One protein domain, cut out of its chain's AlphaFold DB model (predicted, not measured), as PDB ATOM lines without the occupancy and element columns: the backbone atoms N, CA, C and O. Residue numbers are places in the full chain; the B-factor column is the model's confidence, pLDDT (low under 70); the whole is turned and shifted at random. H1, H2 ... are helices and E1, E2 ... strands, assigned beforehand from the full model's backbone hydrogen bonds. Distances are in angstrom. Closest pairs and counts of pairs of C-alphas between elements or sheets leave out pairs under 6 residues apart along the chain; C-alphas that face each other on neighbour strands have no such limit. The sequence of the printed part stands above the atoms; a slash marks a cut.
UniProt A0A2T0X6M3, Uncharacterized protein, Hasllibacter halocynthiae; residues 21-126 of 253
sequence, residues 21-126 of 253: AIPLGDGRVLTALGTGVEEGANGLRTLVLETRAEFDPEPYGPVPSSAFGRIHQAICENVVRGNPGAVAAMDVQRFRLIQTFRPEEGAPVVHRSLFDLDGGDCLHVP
ATOM      1  N   ALA A  21       9.097   1.623  -2.817       82.19
ATOM      2  CA  ALA A  21      10.111   1.708  -1.775       82.19
ATOM      3  C   ALA A  21      10.556   3.167  -1.587       82.19
ATOM      4  O   ALA A  21      11.117   3.772  -2.496       82.19
ATOM      5  N   ILE A  22      10.347   3.708  -0.389       83.94
ATOM      6  CA  ILE A  22      10.770   5.045   0.028       83.94
ATOM      7  C   ILE A  22      12.062   4.894   0.847       83.94
ATOM      8  O   ILE A  22      12.001   4.452   2.000       83.94
ATOM      9  N   PRO A  23      13.241   5.223   0.287       82.06
ATOM     10  CA  PRO A  23      14.494   5.178   1.031       82.06
ATOM     11  C   PRO A  23      14.547   6.308   2.067       82.06
ATOM     12  O   PRO A  23      14.240   7.457   1.758       82.06
ATOM     13  N   LEU A  24      14.988   5.991   3.287       78.50
ATOM     14  CA  LEU A  24      15.103   6.961   4.387       78.50
ATOM     15  C   LEU A  24      16.478   7.648   4.465       78.50
ATOM     16  O   LEU A  24      16.689   8.518   5.304       78.50
ATOM     17  N   GLY A  25      17.417   7.273   3.590       73.75
ATOM     18  CA  GLY A  25      18.765   7.856   3.514       73.75
ATOM     19  C   GLY A  25      19.796   7.246   4.474       73.75
ATOM     20  O   GLY A  25      20.988   7.465   4.297       73.75
ATOM     21  N   ASP A  26      19.364   6.422   5.426       72.31
ATOM     22  CA  ASP A  26      20.205   5.705   6.398       72.31
ATOM     23  C   ASP A  26      20.267   4.187   6.136       72.31
ATOM     24  O   ASP A  26      20.602   3.393   7.013       72.31
ATOM     25  N   GLY A  27      19.915   3.777   4.914       77.00
ATOM     26  CA  GLY A  27      19.825   2.375   4.503       77.00
ATOM     27  C   GLY A  27      18.494   1.703   4.846       77.00
ATOM     28  O   GLY A  27      18.238   0.606   4.352       77.00
ATOM     29  N   ARG A  28      17.617   2.352   5.625       83.56
ATOM     30  CA  ARG A  28      16.258   1.862   5.878       83.56
ATOM     31  C   ARG A  28      15.306   2.243   4.748       83.56
ATOM     32  O   ARG A  28      15.511   3.223   4.027       83.56
ATOM     33  N   VAL A  29      14.234   1.464   4.621       85.19
ATOM     34  CA  VAL A  29      13.220   1.617   3.575       85.19
ATOM     35  C   VAL A  29      11.825   1.493   4.183       85.19
ATOM     36  O   VAL A  29      11.576   0.626   5.022       85.19
ATOM     37  N   LEU A  30      10.912   2.354   3.740       87.38
ATOM     38  CA  LEU A  30       9.474   2.190   3.944       87.38
ATOM     39  C   LEU A  30       8.824   1.712   2.648       87.38
ATOM     40  O   LEU A  30       9.179   2.169   1.570       87.38
ATOM     41  N   THR A  31       7.840   0.827   2.736       90.06
ATOM     42  CA  THR A  31       7.001   0.455   1.592       90.06
ATOM     43  C   THR A  31       5.723   1.284   1.612       90.06
ATOM     44  O   THR A  31       4.956   1.167   2.568       90.06
ATOM     45  N   ALA A  32       5.448   2.073   0.577       89.19
ATOM     46  CA  ALA A  32       4.159   2.735   0.405       89.19
ATOM     47  C   ALA A  32       3.059   1.696   0.147       89.19
ATOM     48  O   ALA A  32       3.169   0.851  -0.743       89.19
ATOM     49  N   LEU A  33       1.997   1.749   0.950       88.75
ATOM     50  CA  LEU A  33       0.836   0.866   0.847       88.75
ATOM     51  C   LEU A  33      -0.318   1.535   0.100       88.75
ATOM     52  O   LEU A  33      -1.059   0.857  -0.608       88.75
ATOM     53  N   GLY A  34      -0.456   2.854   0.236       85.12
ATOM     54  CA  GLY A  34      -1.494   3.623  -0.435       85.12
ATOM     55  C   GLY A  34      -1.528   5.084  -0.005       85.12
ATOM     56  O   GLY A  34      -0.910   5.478   0.988       85.12
ATOM     57  N   THR A  35      -2.269   5.882  -0.768       86.75
ATOM     58  CA  THR A  35      -2.533   7.294  -0.491       86.75
ATOM     59  C   THR A  35      -4.034   7.570  -0.503       86.75
ATOM     60  O   THR A  35      -4.801   6.903  -1.198       86.75
ATOM     61  N   GLY A  36      -4.469   8.564   0.267       88.38
ATOM     62  CA  GLY A  36      -5.869   8.982   0.321       88.38
ATOM     63  C   GLY A  36      -6.024  10.401   0.850       88.38
ATOM     64  O   GLY A  36      -5.073  10.984   1.354       88.38
ATOM     65  N   VAL A  37      -7.224  10.968   0.741       89.31
ATOM     66  CA  VAL A  37      -7.557  12.256   1.363       89.31
ATOM     67  C   VAL A  37      -8.686  12.036   2.356       89.31
ATOM     68  O   VAL A  37      -9.732  11.495   2.006       89.31
ATOM     69  N   GLU A  38      -8.464  12.465   3.591       87.81
ATOM     70  CA  GLU A  38      -9.465  12.471   4.650       87.81
ATOM     71  C   GLU A  38      -9.953  13.894   4.907       87.81
ATOM     72  O   GLU A  38      -9.153  14.828   4.960       87.81
ATOM     73  N   GLU A  39     -11.253  14.055   5.131       86.56
ATOM     74  CA  GLU A  39     -11.844  15.319   5.567       86.56
ATOM     75  C   GLU A  39     -12.194  15.231   7.056       86.56
ATOM     76  O   GLU A  39     -12.960  14.367   7.489       86.56
ATOM     77  N   GLY A  40     -11.579  16.099   7.860       72.56
ATOM     78  CA  GLY A  40     -11.846  16.202   9.288       72.56
ATOM     79  C   GLY A  40     -13.177  16.897   9.579       72.56
ATOM     80  O   GLY A  40     -13.685  17.673   8.777       72.56
ATOM     81  N   ALA A  41     -13.719  16.696  10.784       65.56
ATOM     82  CA  ALA A  41     -14.967  17.340  11.223       65.56
ATOM     83  C   ALA A  41     -14.911  18.884  11.241       65.56
ATOM     84  O   ALA A  41     -15.943  19.544  11.292       65.56
ATOM     85  N   ASN A  42     -13.709  19.457  11.210       67.06
ATOM     86  CA  ASN A  42     -13.448  20.891  11.113       67.06
ATOM     87  C   ASN A  42     -13.247  21.380   9.664       67.06
ATOM     88  O   ASN A  42     -12.804  22.509   9.474       67.06
ATOM     89  N   GLY A  43     -13.518  20.537   8.662       75.31
ATOM     90  CA  GLY A  43     -13.337  20.843   7.241       75.31
ATOM     91  C   GLY A  43     -11.885  20.786   6.755       75.31
ATOM     92  O   GLY A  43     -11.640  21.030   5.578       75.31
ATOM     93  N   LEU A  44     -10.918  20.457   7.622       80.50
ATOM     94  CA  LEU A  44      -9.522  20.310   7.202       80.50
ATOM     95  C   LEU A  44      -9.340  19.030   6.391       80.50
ATOM     96  O   LEU A  44      -9.635  17.931   6.870       80.50
ATOM     97  N   ARG A  45      -8.768  19.167   5.200       86.75
ATOM     98  CA  ARG A  45      -8.439  18.057   4.311       86.75
ATOM     99  C   ARG A  45      -6.996  17.629   4.540       86.75
ATOM    100  O   ARG A  45      -6.064  18.434   4.513       86.75
ATOM    101  N   THR A  46      -6.819  16.340   4.794       87.56
ATOM    102  CA  THR A  46      -5.540  15.718   5.137       87.56
ATOM    103  C   THR A  46      -5.177  14.685   4.079       87.56
ATOM    104  O   THR A  46      -5.901  13.707   3.911       87.56
ATOM    105  N   LEU A  47      -4.049  14.865   3.392       89.56
ATOM    106  CA  LEU A  47      -3.439  13.824   2.567       89.56
ATOM    107  C   LEU A  47      -2.818  12.777   3.490       89.56
ATOM    108  O   LEU A  47      -1.989  13.101   4.336       89.56
ATOM    109  N   VAL A  48      -3.221  11.526   3.336       89.81
ATOM    110  CA  VAL A  48      -2.740  10.390   4.116       89.81
ATOM    111  C   VAL A  48      -1.847   9.529   3.236       89.81
ATOM    112  O   VAL A  48      -2.244   9.159   2.133       89.81
ATOM    113  N   LEU A  49      -0.657   9.201   3.735       89.62
ATOM    114  CA  LEU A  49       0.238   8.200   3.169       89.62
ATOM    115  C   LEU A  49       0.372   7.047   4.166       89.62
ATOM    116  O   LEU A  49       0.850   7.232   5.288       89.62
ATOM    117  N   GLU A  50      -0.043   5.855   3.755       90.50
ATOM    118  CA  GLU A  50       0.139   4.630   4.526       90.50
ATOM    119  C   GLU A  50       1.418   3.923   4.087       90.50
ATOM    120  O   GLU A  50       1.664   3.728   2.896       90.50
ATOM    121  N   THR A  51       2.236   3.516   5.054       90.81
ATOM    122  CA  THR A  51       3.511   2.841   4.821       90.81
ATOM    123  C   THR A  51       3.706   1.647   5.749       90.81
ATOM    124  O   THR A  51       3.153   1.580   6.851       90.81
ATOM    125  N   ARG A  52       4.534   0.699   5.308       90.31
ATOM    126  CA  ARG A  52       5.038  -0.415   6.110       90.31
ATOM    127  C   ARG A  52       6.539  -0.260   6.322       90.31
ATOM    128  O   ARG A  52       7.263  -0.043   5.356       90.31
ATOM    129  N   ALA A  53       6.995  -0.412   7.556       86.31
ATOM    130  CA  ALA A  53       8.416  -0.477   7.882       86.31
ATOM    131  C   ALA A  53       8.879  -1.932   7.978       86.31
ATOM    132  O   ALA A  53       8.154  -2.779   8.501       86.31
ATOM    133  N   GLU A  54      10.092  -2.207   7.502       82.06
ATOM    134  CA  GLU A  54      10.758  -3.513   7.653       82.06
ATOM    135  C   GLU A  54      11.745  -3.535   8.831       82.06
ATOM    136  O   GLU A  54      12.535  -4.459   8.983       82.06
ATOM    137  N   PHE A  55      11.703  -2.505   9.670       80.25
ATOM    138  CA  PHE A  55      12.576  -2.320  10.820       80.25
ATOM    139  C   PHE A  55      11.744  -1.913  12.032       80.25
ATOM    140  O   PHE A  55      10.709  -1.258  11.877       80.25
ATOM    141  N   ASP A  56      12.229  -2.277  13.217       74.31
ATOM    142  CA  ASP A  56      11.622  -1.879  14.482       74.31
ATOM    143  C   ASP A  56      11.648  -0.348  14.587       74.31
ATOM    144  O   ASP A  56      12.733   0.254  14.553       74.31
ATOM    145  N   PRO A  57      10.485   0.325  14.603       64.00
ATOM    146  CA  PRO A  57      10.458   1.743  14.850       64.00
ATOM    147  C   PRO A  57      10.967   1.944  16.281       64.00
ATOM    148  O   PRO A  57      10.670   1.152  17.164       64.00
ATOM    149  N   GLU A  58      11.796   2.966  16.482       64.00
ATOM    150  CA  GLU A  58      12.532   3.211  17.732       64.00
ATOM    151  C   GLU A  58      11.729   2.919  19.023       64.00
ATOM    152  O   GLU A  58      10.511   3.116  19.033       64.00
ATOM    153  N   PRO A  59      12.385   2.561  20.153       53.69
ATOM    154  CA  PRO A  59      11.752   2.015  21.371       53.69
ATOM    155  C   PRO A  59      10.890   3.016  22.173       53.69
ATOM    156  O   PRO A  59      10.704   2.891  23.385       53.69
ATOM    157  N   TYR A  60      10.377   4.062  21.530       51.91
ATOM    158  CA  TYR A  60       9.657   5.170  22.140       51.91
ATOM    159  C   TYR A  60       8.125   5.002  22.142       51.91
ATOM    160  O   TYR A  60       7.427   5.875  22.662       51.91
ATOM    161  N   GLY A  61       7.600   3.869  21.659       51.50
ATOM    162  CA  GLY A  61       6.156   3.605  21.596       51.50
ATOM    163  C   GLY A  61       5.463   4.413  20.484       51.50
ATOM    164  O   GLY A  61       6.143   4.944  19.616       51.50
ATOM    165  N   PRO A  62       4.120   4.569  20.486       49.19
ATOM    166  CA  PRO A  62       3.342   5.117  19.359       49.19
ATOM    167  C   PRO A  62       3.637   6.585  19.006       49.19
ATOM    168  O   PRO A  62       3.070   7.112  18.044       49.19
ATOM    169  N   VAL A  63       4.478   7.258  19.795       53.88
ATOM    170  CA  VAL A  63       4.940   8.618  19.540       53.88
ATOM    171  C   VAL A  63       6.345   8.528  18.935       53.88
ATOM    172  O   VAL A  63       7.283   8.179  19.655       53.88
ATOM    173  N   PRO A  64       6.516   8.827  17.633       56.22
ATOM    174  CA  PRO A  64       7.837   8.821  17.017       56.22
ATOM    175  C   PRO A  64       8.732   9.872  17.683       56.22
ATOM    176  O   PRO A  64       8.257  10.961  18.017       56.22
ATOM    177  N   SER A  65      10.029   9.575  17.837       61.09
ATOM    178  CA  SER A  65      10.998  10.610  18.213       61.09
ATOM    179  C   SER A  65      10.988  11.721  17.167       61.09
ATOM    180  O   SER A  65      10.672  11.464  16.002       61.09
ATOM    181  N   SER A  66      11.368  12.953  17.502       61.47
ATOM    182  CA  SER A  66      11.464  13.975  16.450       61.47
ATOM    183  C   SER A  66      12.631  13.761  15.488       61.47
ATOM    184  O   SER A  66      12.566  14.295  14.387       61.47
ATOM    185  N   ALA A  67      13.632  12.927  15.798       64.25
ATOM    186  CA  ALA A  67      14.571  12.441  14.782       64.25
ATOM    187  C   ALA A  67      13.832  11.648  13.697       64.25
ATOM    188  O   ALA A  67      13.982  11.918  12.504       64.25
ATOM    189  N   PHE A  68      12.945  10.752  14.120       68.62
ATOM    190  CA  PHE A  68      12.074  10.005  13.228       68.62
ATOM    191  C   PHE A  68      11.011  10.901  12.561       68.62
ATOM    192  O   PHE A  68      10.725  10.772  11.373       68.62
ATOM    193  N   GLY A  69      10.497  11.896  13.288       69.50
ATOM    194  CA  GLY A  69       9.614  12.944  12.777       69.50
ATOM    195  C   GLY A  69      10.261  13.807  11.689       69.50
ATOM    196  O   GLY A  69       9.586  14.138  10.721       69.50
ATOM    197  N   ARG A  70      11.565  14.111  11.781       73.12
ATOM    198  CA  ARG A  70      12.337  14.817  10.739       73.12
ATOM    199  C   ARG A  70      12.499  13.965   9.479       73.12
ATOM    200  O   ARG A  70      12.355  14.483   8.376       73.12
ATOM    201  N   ILE A  71      12.723  12.659   9.631       77.69
ATOM    202  CA  ILE A  71      12.718  11.720   8.497       77.69
ATOM    203  C   ILE A  71      11.339  11.729   7.822       77.69
ATOM    204  O   ILE A  71      11.232  11.884   6.608       77.69
ATOM    205  N   HIS A  72      10.267  11.645   8.609       82.69
ATOM    206  CA  HIS A  72       8.896  11.734   8.105       82.69
ATOM    207  C   HIS A  72       8.567  13.098   7.480       82.69
ATOM    208  O   HIS A  72       7.811  13.156   6.510       82.69
ATOM    209  N   GLN A  73       9.156  14.183   7.985       83.00
ATOM    210  CA  GLN A  73       9.024  15.518   7.410       83.00
ATOM    211  C   GLN A  73       9.614  15.564   6.004       83.00
ATOM    212  O   GLN A  73       8.952  16.046   5.093       83.00
ATOM    213  N   ALA A  74      10.803  14.994   5.798       83.88
ATOM    214  CA  ALA A  74      11.406  14.909   4.471       83.88
ATOM    215  C   ALA A  74      10.527  14.112   3.490       83.88
ATOM    216  O   ALA A  74      10.397  14.491   2.329       83.88
ATOM    217  N   ILE A  75       9.859  13.048   3.956       88.19
ATOM    218  CA  ILE A  75       8.873  12.311   3.144       88.19
ATOM    219  C   ILE A  75       7.703  13.223   2.764       88.19
ATOM    220  O   ILE A  75       7.336  13.279   1.592       88.19
ATOM    221  N   CYS A  76       7.140  13.957   3.728       88.44
ATOM    222  CA  CYS A  76       6.076  14.923   3.465       88.44
ATOM    223  C   CYS A  76       6.514  15.966   2.429       88.44
ATOM    224  O   CYS A  76       5.827  16.164   1.429       88.44
ATOM    225  N   GLU A  77       7.680  16.582   2.625       87.06
ATOM    226  CA  GLU A  77       8.215  17.602   1.725       87.06
ATOM    227  C   GLU A  77       8.414  17.048   0.313       87.06
ATOM    228  O   GLU A  77       8.041  17.703  -0.655       87.06
ATOM    229  N   ASN A  78       8.929  15.824   0.179       85.31
ATOM    230  CA  ASN A  78       9.099  15.177  -1.120       85.31
ATOM    231  C   ASN A  78       7.755  14.912  -1.811       85.31
ATOM    232  O   ASN A  78       7.617  15.175  -3.004       85.31
ATOM    233  N   VAL A  79       6.748  14.436  -1.072       84.56
ATOM    234  CA  VAL A  79       5.408  14.190  -1.623       84.56
ATOM    235  C   VAL A  79       4.746  15.501  -2.050       84.56
ATOM    236  O   VAL A  79       4.207  15.582  -3.155       84.56
ATOM    237  N   VAL A  80       4.809  16.535  -1.209       84.62
ATOM    238  CA  VAL A  80       4.150  17.827  -1.445       84.62
ATOM    239  C   VAL A  80       4.857  18.621  -2.542       84.62
ATOM    240  O   VAL A  80       4.209  19.036  -3.505       84.62
ATOM    241  N   ARG A  81       6.185  18.784  -2.463       82.94
ATOM    242  CA  ARG A  81       6.977  19.511  -3.473       82.94
ATOM    243  C   ARG A  81       7.076  18.755  -4.795       82.94
ATOM    244  O   ARG A  81       7.198  19.388  -5.838       82.94
ATOM    245  N   GLY A  82       6.993  17.425  -4.771       79.62
ATOM    246  CA  GLY A  82       6.918  16.606  -5.980       79.62
ATOM    247  C   GLY A  82       5.578  16.724  -6.713       79.62
ATOM    248  O   GLY A  82       5.523  16.466  -7.912       79.62
ATOM    249  N   ASN A  83       4.507  17.142  -6.024       77.38
ATOM    250  CA  ASN A  83       3.141  17.139  -6.560       77.38
ATOM    251  C   ASN A  83       2.343  18.430  -6.255       77.38
ATOM    252  O   ASN A  83       1.180  18.349  -5.843       77.38
ATOM    253  N   PRO A  84       2.893  19.637  -6.489       77.25
ATOM    254  CA  PRO A  84       2.283  20.887  -6.029       77.25
ATOM    255  C   PRO A  84       0.903  21.138  -6.651       77.25
ATOM    256  O   PRO A  84      -0.020  21.582  -5.969       77.25
ATOM    257  N   GLY A  85       0.724  20.793  -7.932       79.19
ATOM    258  CA  GLY A  85      -0.563  20.931  -8.617       79.19
ATOM    259  C   GLY A  85      -1.649  20.011  -8.051       79.19
ATOM    260  O   GLY A  85      -2.801  20.423  -7.951       79.19
ATOM    261  N   ALA A  86      -1.286  18.794  -7.633       77.44
ATOM    262  CA  ALA A  86      -2.232  17.850  -7.046       77.44
ATOM    263  C   ALA A  86      -2.638  18.277  -5.629       77.44
ATOM    264  O   ALA A  86      -3.823  18.271  -5.307       77.44
ATOM    265  N   VAL A  87      -1.677  18.705  -4.802       81.69
ATOM    266  CA  VAL A  87      -1.944  19.208  -3.443       81.69
ATOM    267  C   VAL A  87      -2.867  20.429  -3.484       81.69
ATOM    268  O   VAL A  87      -3.865  20.457  -2.763       81.69
ATOM    269  N   ALA A  88      -2.591  21.388  -4.374       82.62
ATOM    270  CA  ALA A  88      -3.423  22.576  -4.544       82.62
ATOM    271  C   ALA A  88      -4.829  22.239  -5.071       82.62
ATOM    272  O   ALA A  88      -5.819  22.737  -4.545       82.62
ATOM    273  N   ALA A  89      -4.938  21.362  -6.076       82.88
ATOM    274  CA  ALA A  89      -6.232  20.963  -6.639       82.88
ATOM    275  C   ALA A  89      -7.119  20.210  -5.634       82.88
ATOM    276  O   ALA A  89      -8.344  20.270  -5.722       82.88
ATOM    277  N   MET A  90      -6.507  19.494  -4.689       82.62
ATOM    278  CA  MET A  90      -7.214  18.762  -3.640       82.62
ATOM    279  C   MET A  90      -7.514  19.609  -2.399       82.62
ATOM    280  O   MET A  90      -8.104  19.056  -1.472       82.62
ATOM    281  N   ASP A  91      -7.117  20.888  -2.374       87.19
ATOM    282  CA  ASP A  91      -7.250  21.791  -1.222       87.19
ATOM    283  C   ASP A  91      -6.814  21.108   0.084       87.19
ATOM    284  O   ASP A  91      -7.556  21.039   1.056       87.19
ATOM    285  N   VAL A  92      -5.642  20.467   0.067       87.12
ATOM    286  CA  VAL A  92      -5.108  19.762   1.235       87.12
ATOM    287  C   VAL A  92      -4.321  20.746   2.091       87.12
ATOM    288  O   VAL A  92      -3.370  21.357   1.611       87.12
ATOM    289  N   GLN A  93      -4.666  20.842   3.376       87.69
ATOM    290  CA  GLN A  93      -3.951  21.685   4.344       87.69
ATOM    291  C   GLN A  93      -3.044  20.881   5.283       87.69
ATOM    292  O   GLN A  93      -2.251  21.458   6.024       87.69
ATOM    293  N   ARG A  94      -3.159  19.548   5.287       88.44
ATOM    294  CA  ARG A  94      -2.391  18.664   6.175       88.44
ATOM    295  C   ARG A  94      -1.860  17.435   5.473       88.44
ATOM    296  O   ARG A  94      -2.492  16.899   4.570       88.44
ATOM    297  N   PHE A  95      -0.755  16.915   5.980       87.56
ATOM    298  CA  PHE A  95      -0.227  15.614   5.599       87.56
ATOM    299  C   PHE A  95      -0.136  14.704   6.818       87.56
ATOM    300  O   PHE A  95       0.310  15.121   7.886       87.56
ATOM    301  N   ARG A  96      -0.546  13.447   6.671       87.56
ATOM    302  CA  ARG A  96      -0.396  12.416   7.693       87.56
ATOM    303  C   ARG A  96       0.344  11.223   7.123       87.56
ATOM    304  O   ARG A  96      -0.109  10.607   6.166       87.56
ATOM    305  N   LEU A  97       1.427  10.846   7.786       86.94
ATOM    306  CA  LEU A  97       2.108   9.586   7.544       86.94
ATOM    307  C   LEU A  97       1.659   8.566   8.587       86.94
ATOM    308  O   LEU A  97       1.785   8.810   9.789       86.94
ATOM    309  N   ILE A  98       1.145   7.428   8.129       85.56
ATOM    310  CA  ILE A  98       0.845   6.270   8.968       85.56
ATOM    311  C   ILE A  98       1.880   5.202   8.638       85.56
ATOM    312  O   ILE A  98       1.909   4.679   7.529       85.56
ATOM    313  N   GLN A  99       2.734   4.878   9.596       85.88
ATOM    314  CA  GLN A  99       3.748   3.843   9.456       85.88
ATOM    315  C   GLN A  99       3.358   2.650  10.320       85.88
ATOM    316  O   GLN A  99       3.128   2.795  11.518       85.88
ATOM    317  N   THR A 100       3.295   1.470   9.714       86.69
ATOM    318  CA  THR A 100       3.036   0.213  10.422       86.69
ATOM    319  C   THR A 100       4.273  -0.672  10.389       86.69
ATOM    320  O   THR A 100       4.768  -1.011   9.316       86.69
ATOM    321  N   PHE A 101       4.736  -1.099  11.555       84.88
ATOM    322  CA  PHE A 101       5.717  -2.166  11.708       84.88
ATOM    323  C   PHE A 101       5.037  -3.415  12.259       84.88
ATOM    324  O   PHE A 101       4.142  -3.331  13.102       84.88
ATOM    325  N   ARG A 102       5.440  -4.585  11.767       85.94
ATOM    326  CA  ARG A 102       4.995  -5.873  12.298       85.94
ATOM    327  C   ARG A 102       6.228  -6.626  12.788       85.94
ATOM    328  O   ARG A 102       6.980  -7.086  11.928       85.94
ATOM    329  N   PRO A 103       6.446  -6.733  14.109       78.69
ATOM    330  CA  PRO A 103       7.509  -7.584  14.625       78.69
ATOM    331  C   PRO A 103       7.225  -9.052  14.281       78.69
ATOM    332  O   PRO A 103       6.081  -9.420  14.003       78.69
ATOM    333  N   GLU A 104       8.263  -9.893  14.302       80.62
ATOM    334  CA  GLU A 104       8.111 -11.346  14.118       80.62
ATOM    335  C   GLU A 104       7.209 -11.956  15.200       80.62
ATOM    336  O   GLU A 104       6.370 -12.810  14.912       80.62
ATOM    337  N   GLU A 105       7.328 -11.448  16.428       74.25
ATOM    338  CA  GLU A 105       6.482 -11.789  17.566       74.25
ATOM    339  C   GLU A 105       5.861 -10.518  18.161       74.25
ATOM    340  O   GLU A 105       6.552  -9.531  18.407       74.25
ATOM    341  N   GLY A 106       4.551 -10.539  18.424       72.69
ATOM    342  CA  GLY A 106       3.831  -9.432  19.062       72.69
ATOM    343  C   GLY A 106       2.823  -8.716  18.159       72.69
ATOM    344  O   GLY A 106       2.506  -9.150  17.052       72.69
ATOM    345  N   ALA A 107       2.249  -7.631  18.680       76.94
ATOM    346  CA  ALA A 107       1.253  -6.833  17.971       76.94
ATOM    347  C   ALA A 107       1.914  -5.832  17.001       76.94
ATOM    348  O   ALA A 107       3.034  -5.385  17.253       76.94
ATOM    349  N   PRO A 108       1.228  -5.424  15.914       79.06
ATOM    350  CA  PRO A 108       1.718  -4.361  15.045       79.06
ATOM    351  C   PRO A 108       1.916  -3.042  15.800       79.06
ATOM    352  O   PRO A 108       1.033  -2.609  16.543       79.06
ATOM    353  N   VAL A 109       3.032  -2.371  15.533       77.06
ATOM    354  CA  VAL A 109       3.329  -1.026  16.035       77.06
ATOM    355  C   VAL A 109       2.920  -0.013  14.969       77.06
ATOM    356  O   VAL A 109       3.295  -0.147  13.805       77.06
ATOM    357  N   VAL A 110       2.122   0.990  15.346       77.62
ATOM    358  CA  VAL A 110       1.606   2.003  14.411       77.62
ATOM    359  C   VAL A 110       2.023   3.397  14.853       77.62
ATOM    360  O   VAL A 110       1.571   3.881  15.891       77.62
ATOM    361  N   HIS A 111       2.828   4.063  14.028       76.50
ATOM    362  CA  HIS A 111       3.251   5.446  14.220       76.50
ATOM    363  C   HIS A 111       2.450   6.372  13.312       76.50
ATOM    364  O   HIS A 111       2.215   6.077  12.139       76.50
ATOM    365  N   ARG A 112       2.017   7.505  13.865       79.25
ATOM    366  CA  ARG A 112       1.289   8.538  13.124       79.25
ATOM    367  C   ARG A 112       2.028   9.858  13.263       79.25
ATOM    368  O   ARG A 112       2.099  10.399  14.361       79.25
ATOM    369  N   SER A 113       2.524  10.379  12.150       79.69
ATOM    370  CA  SER A 113       3.090  11.727  12.080       79.69
ATOM    371  C   SER A 113       2.131  12.631  11.327       79.69
ATOM    372  O   SER A 113       1.603  12.244  10.286       79.69
ATOM    373  N   LEU A 114       1.887  13.820  11.868       80.88
ATOM    374  CA  LEU A 114       1.010  14.824  11.280       80.88
ATOM    375  C   LEU A 114       1.838  16.060  10.943       80.88
ATOM    376  O   LEU A 114       2.754  16.409  11.683       80.88
ATOM    377  N   PHE A 115       1.509  16.714   9.839       83.94
ATOM    378  CA  PHE A 115       2.170  17.921   9.371       83.94
ATOM    379  C   PHE A 115       1.118  18.909   8.875       83.94
ATOM    380  O   PHE A 115       0.192  18.511   8.163       83.94
ATOM    381  N   ASP A 116       1.261  20.176   9.242       85.38
ATOM    382  CA  ASP A 116       0.556  21.276   8.592       85.38
ATOM    383  C   ASP A 116       1.327  21.657   7.321       85.38
ATOM    384  O   ASP A 116       2.561  21.627   7.305       85.38
ATOM    385  N   LEU A 117       0.600  21.968   6.249       86.06
ATOM    386  CA  LEU A 117       1.180  22.394   4.979       86.06
ATOM    387  C   LEU A 117       1.137  23.917   4.888       86.06
ATOM    388  O   LEU A 117       0.057  24.505   4.912       86.06
ATOM    389  N   ASP A 118       2.303  24.540   4.742       79.31
ATOM    390  CA  ASP A 118       2.434  25.990   4.577       79.31
ATOM    391  C   ASP A 118       3.362  26.295   3.399       79.31
ATOM    392  O   ASP A 118       4.552  26.011   3.445       79.31
ATOM    393  N   GLY A 119       2.815  26.793   2.287       67.19
ATOM    394  CA  GLY A 119       3.619  27.193   1.122       67.19
ATOM    395  C   GLY A 119       4.460  26.084   0.463       67.19
ATOM    396  O   GLY A 119       5.343  26.389  -0.335       67.19
ATOM    397  N   GLY A 120       4.192  24.808   0.764       67.25
ATOM    398  CA  GLY A 120       4.994  23.659   0.318       67.25
ATOM    399  C   GLY A 120       6.006  23.155   1.353       67.25
ATOM    400  O   GLY A 120       6.652  22.134   1.110       67.25
ATOM    401  N   ASP A 121       6.111  23.825   2.500       78.94
ATOM    402  CA  ASP A 121       6.819  23.333   3.674       78.94
ATOM    403  C   ASP A 121       5.893  22.467   4.531       78.94
ATOM    404  O   ASP A 121       4.695  22.729   4.672       78.94
ATOM    405  N   CYS A 122       6.466  21.407   5.101       82.88
ATOM    406  CA  CYS A 122       5.765  20.509   6.007       82.88
ATOM    407  C   CYS A 122       6.172  20.813   7.442       82.88
ATOM    408  O   CYS A 122       7.273  20.480   7.875       82.88
ATOM    409  N   LEU A 123       5.266  21.406   8.208       77.75
ATOM    410  CA  LEU A 123       5.505  21.734   9.605       77.75
ATOM    411  C   LEU A 123       5.009  20.584  10.474       77.75
ATOM    412  O   LEU A 123       3.805  20.365  10.576       77.75
ATOM    413  N   HIS A 124       5.923  19.839  11.100       75.31
ATOM    414  CA  HIS A 124       5.544  18.739  11.989       75.31
ATOM    415  C   HIS A 124       4.623  19.242  13.108       75.31
ATOM    416  O   HIS A 124       4.965  20.169  13.847       75.31
ATOM    417  N   VAL A 125       3.461  18.600  13.221       71.38
ATOM    418  CA  VAL A 125       2.472  18.771  14.282       71.38
ATOM    419  C   VAL A 125       2.622  17.570  15.208       71.38
ATOM    420  O   VAL A 125       2.143  16.476  14.888       71.38
ATOM    421  N   PRO A 126       3.291  17.730  16.356       60.41
ATOM    422  CA  PRO A 126       3.523  16.620  17.263       60.41
ATOM    423  C   PRO A 126       2.192  16.169  17.837       60.41
ATOM    424  O   PRO A 126       1.548  16.888  18.592       60.41
TER     425      PRO A 126
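What this domain is: This is residues 21 to 126 of the 253 residues of an uncharacterized protein of Hasllibacter halocynthiae (UniProt A0A2T0X6M3). A six-stranded sheet curls like part of a barrel round one long helix, H1, which lies in its hollow; the small helix H2 follows H1 and only grazes the sheet. The printed part has 106 residues with six named strands and two named helices, in the order E1 E2 E3 H1 H2 E4 E5 E6. The sheet order is E1 E2 E3 E4 E5 E6, mixed, with E3 and E4 parallel and the other neighbours antiparallel; the class is mixed, helices and strands. The whole is compact, with a radius of gyration of the C-alphas of 13.7 A and spans of 42 by 31 by 23 A.

How they stand to each other: E1, residues 21 to 23, is an edge strand and forms a hairpin with E2, residues 29 to 39; N 22 and O 30 are 2.8 A apart, within hydrogen-bond range. E2 bends by 59 degrees at residue 33 and forms a hairpin with E3, residues 45 to 53, where N 36 and O 48 are 3.0 A apart. E1, E2 and E3 are a meander, each strand the antiparallel neighbour of the one before. H1, residues 66 to 82, is on the sheet, which curls round it. H2, residues 84 to 89, is close to H1 but not clearly touching, about perpendicular at 77 degrees; their closest C-alphas, of Val 80 and Val 87, are 6.6 A apart. In both helices every O i to N i+4 pair is within hydrogen-bond range. E4, residues 94 to 101, is parallel to E3, at 20 degrees, with N 49 and O 96 2.9 A apart; E3, H1, H2 and E4 make a strand-helix-strand unit, two parallel neighbour strands with helices between, its crossover right-handed. E5, residues 109 to 118, is antiparallel to E4, with N 97 and O 113 2.9 A apart. E6, residues 121 to 125, is the other edge strand, with N 123 and O 116 2.9 A apart; E4, E5 and E6 are a second meander. The closest C-alphas of H1 and E6, of Glu 77 and Cys 122, are 5.7 A apart. E1 and E6 are apart.

Where its parts are: E1 begins at C-alpha 21 (10.111, 1.708, -1.775). E2 is 28.6 A long, E3 25.3 A, H1 23.0 A, E4 23.0 A and E5 29.4 A. H1 begins at C-alpha 66 (11.464, 13.975, 16.450), and E6 ends at C-alpha 125 (2.472, 18.771, 14.282).

The domain as a whole: The two C-alphas farthest apart, of Ala 89 and Glu 105, are 42.7 A apart. The printed part has no cut. The link from E3 to H1, 12 residues, is long. Mean pLDDT of the printed part is 79.0; residues 41 to 42, 57 to 69, 119 to 120 and 126 are under 70.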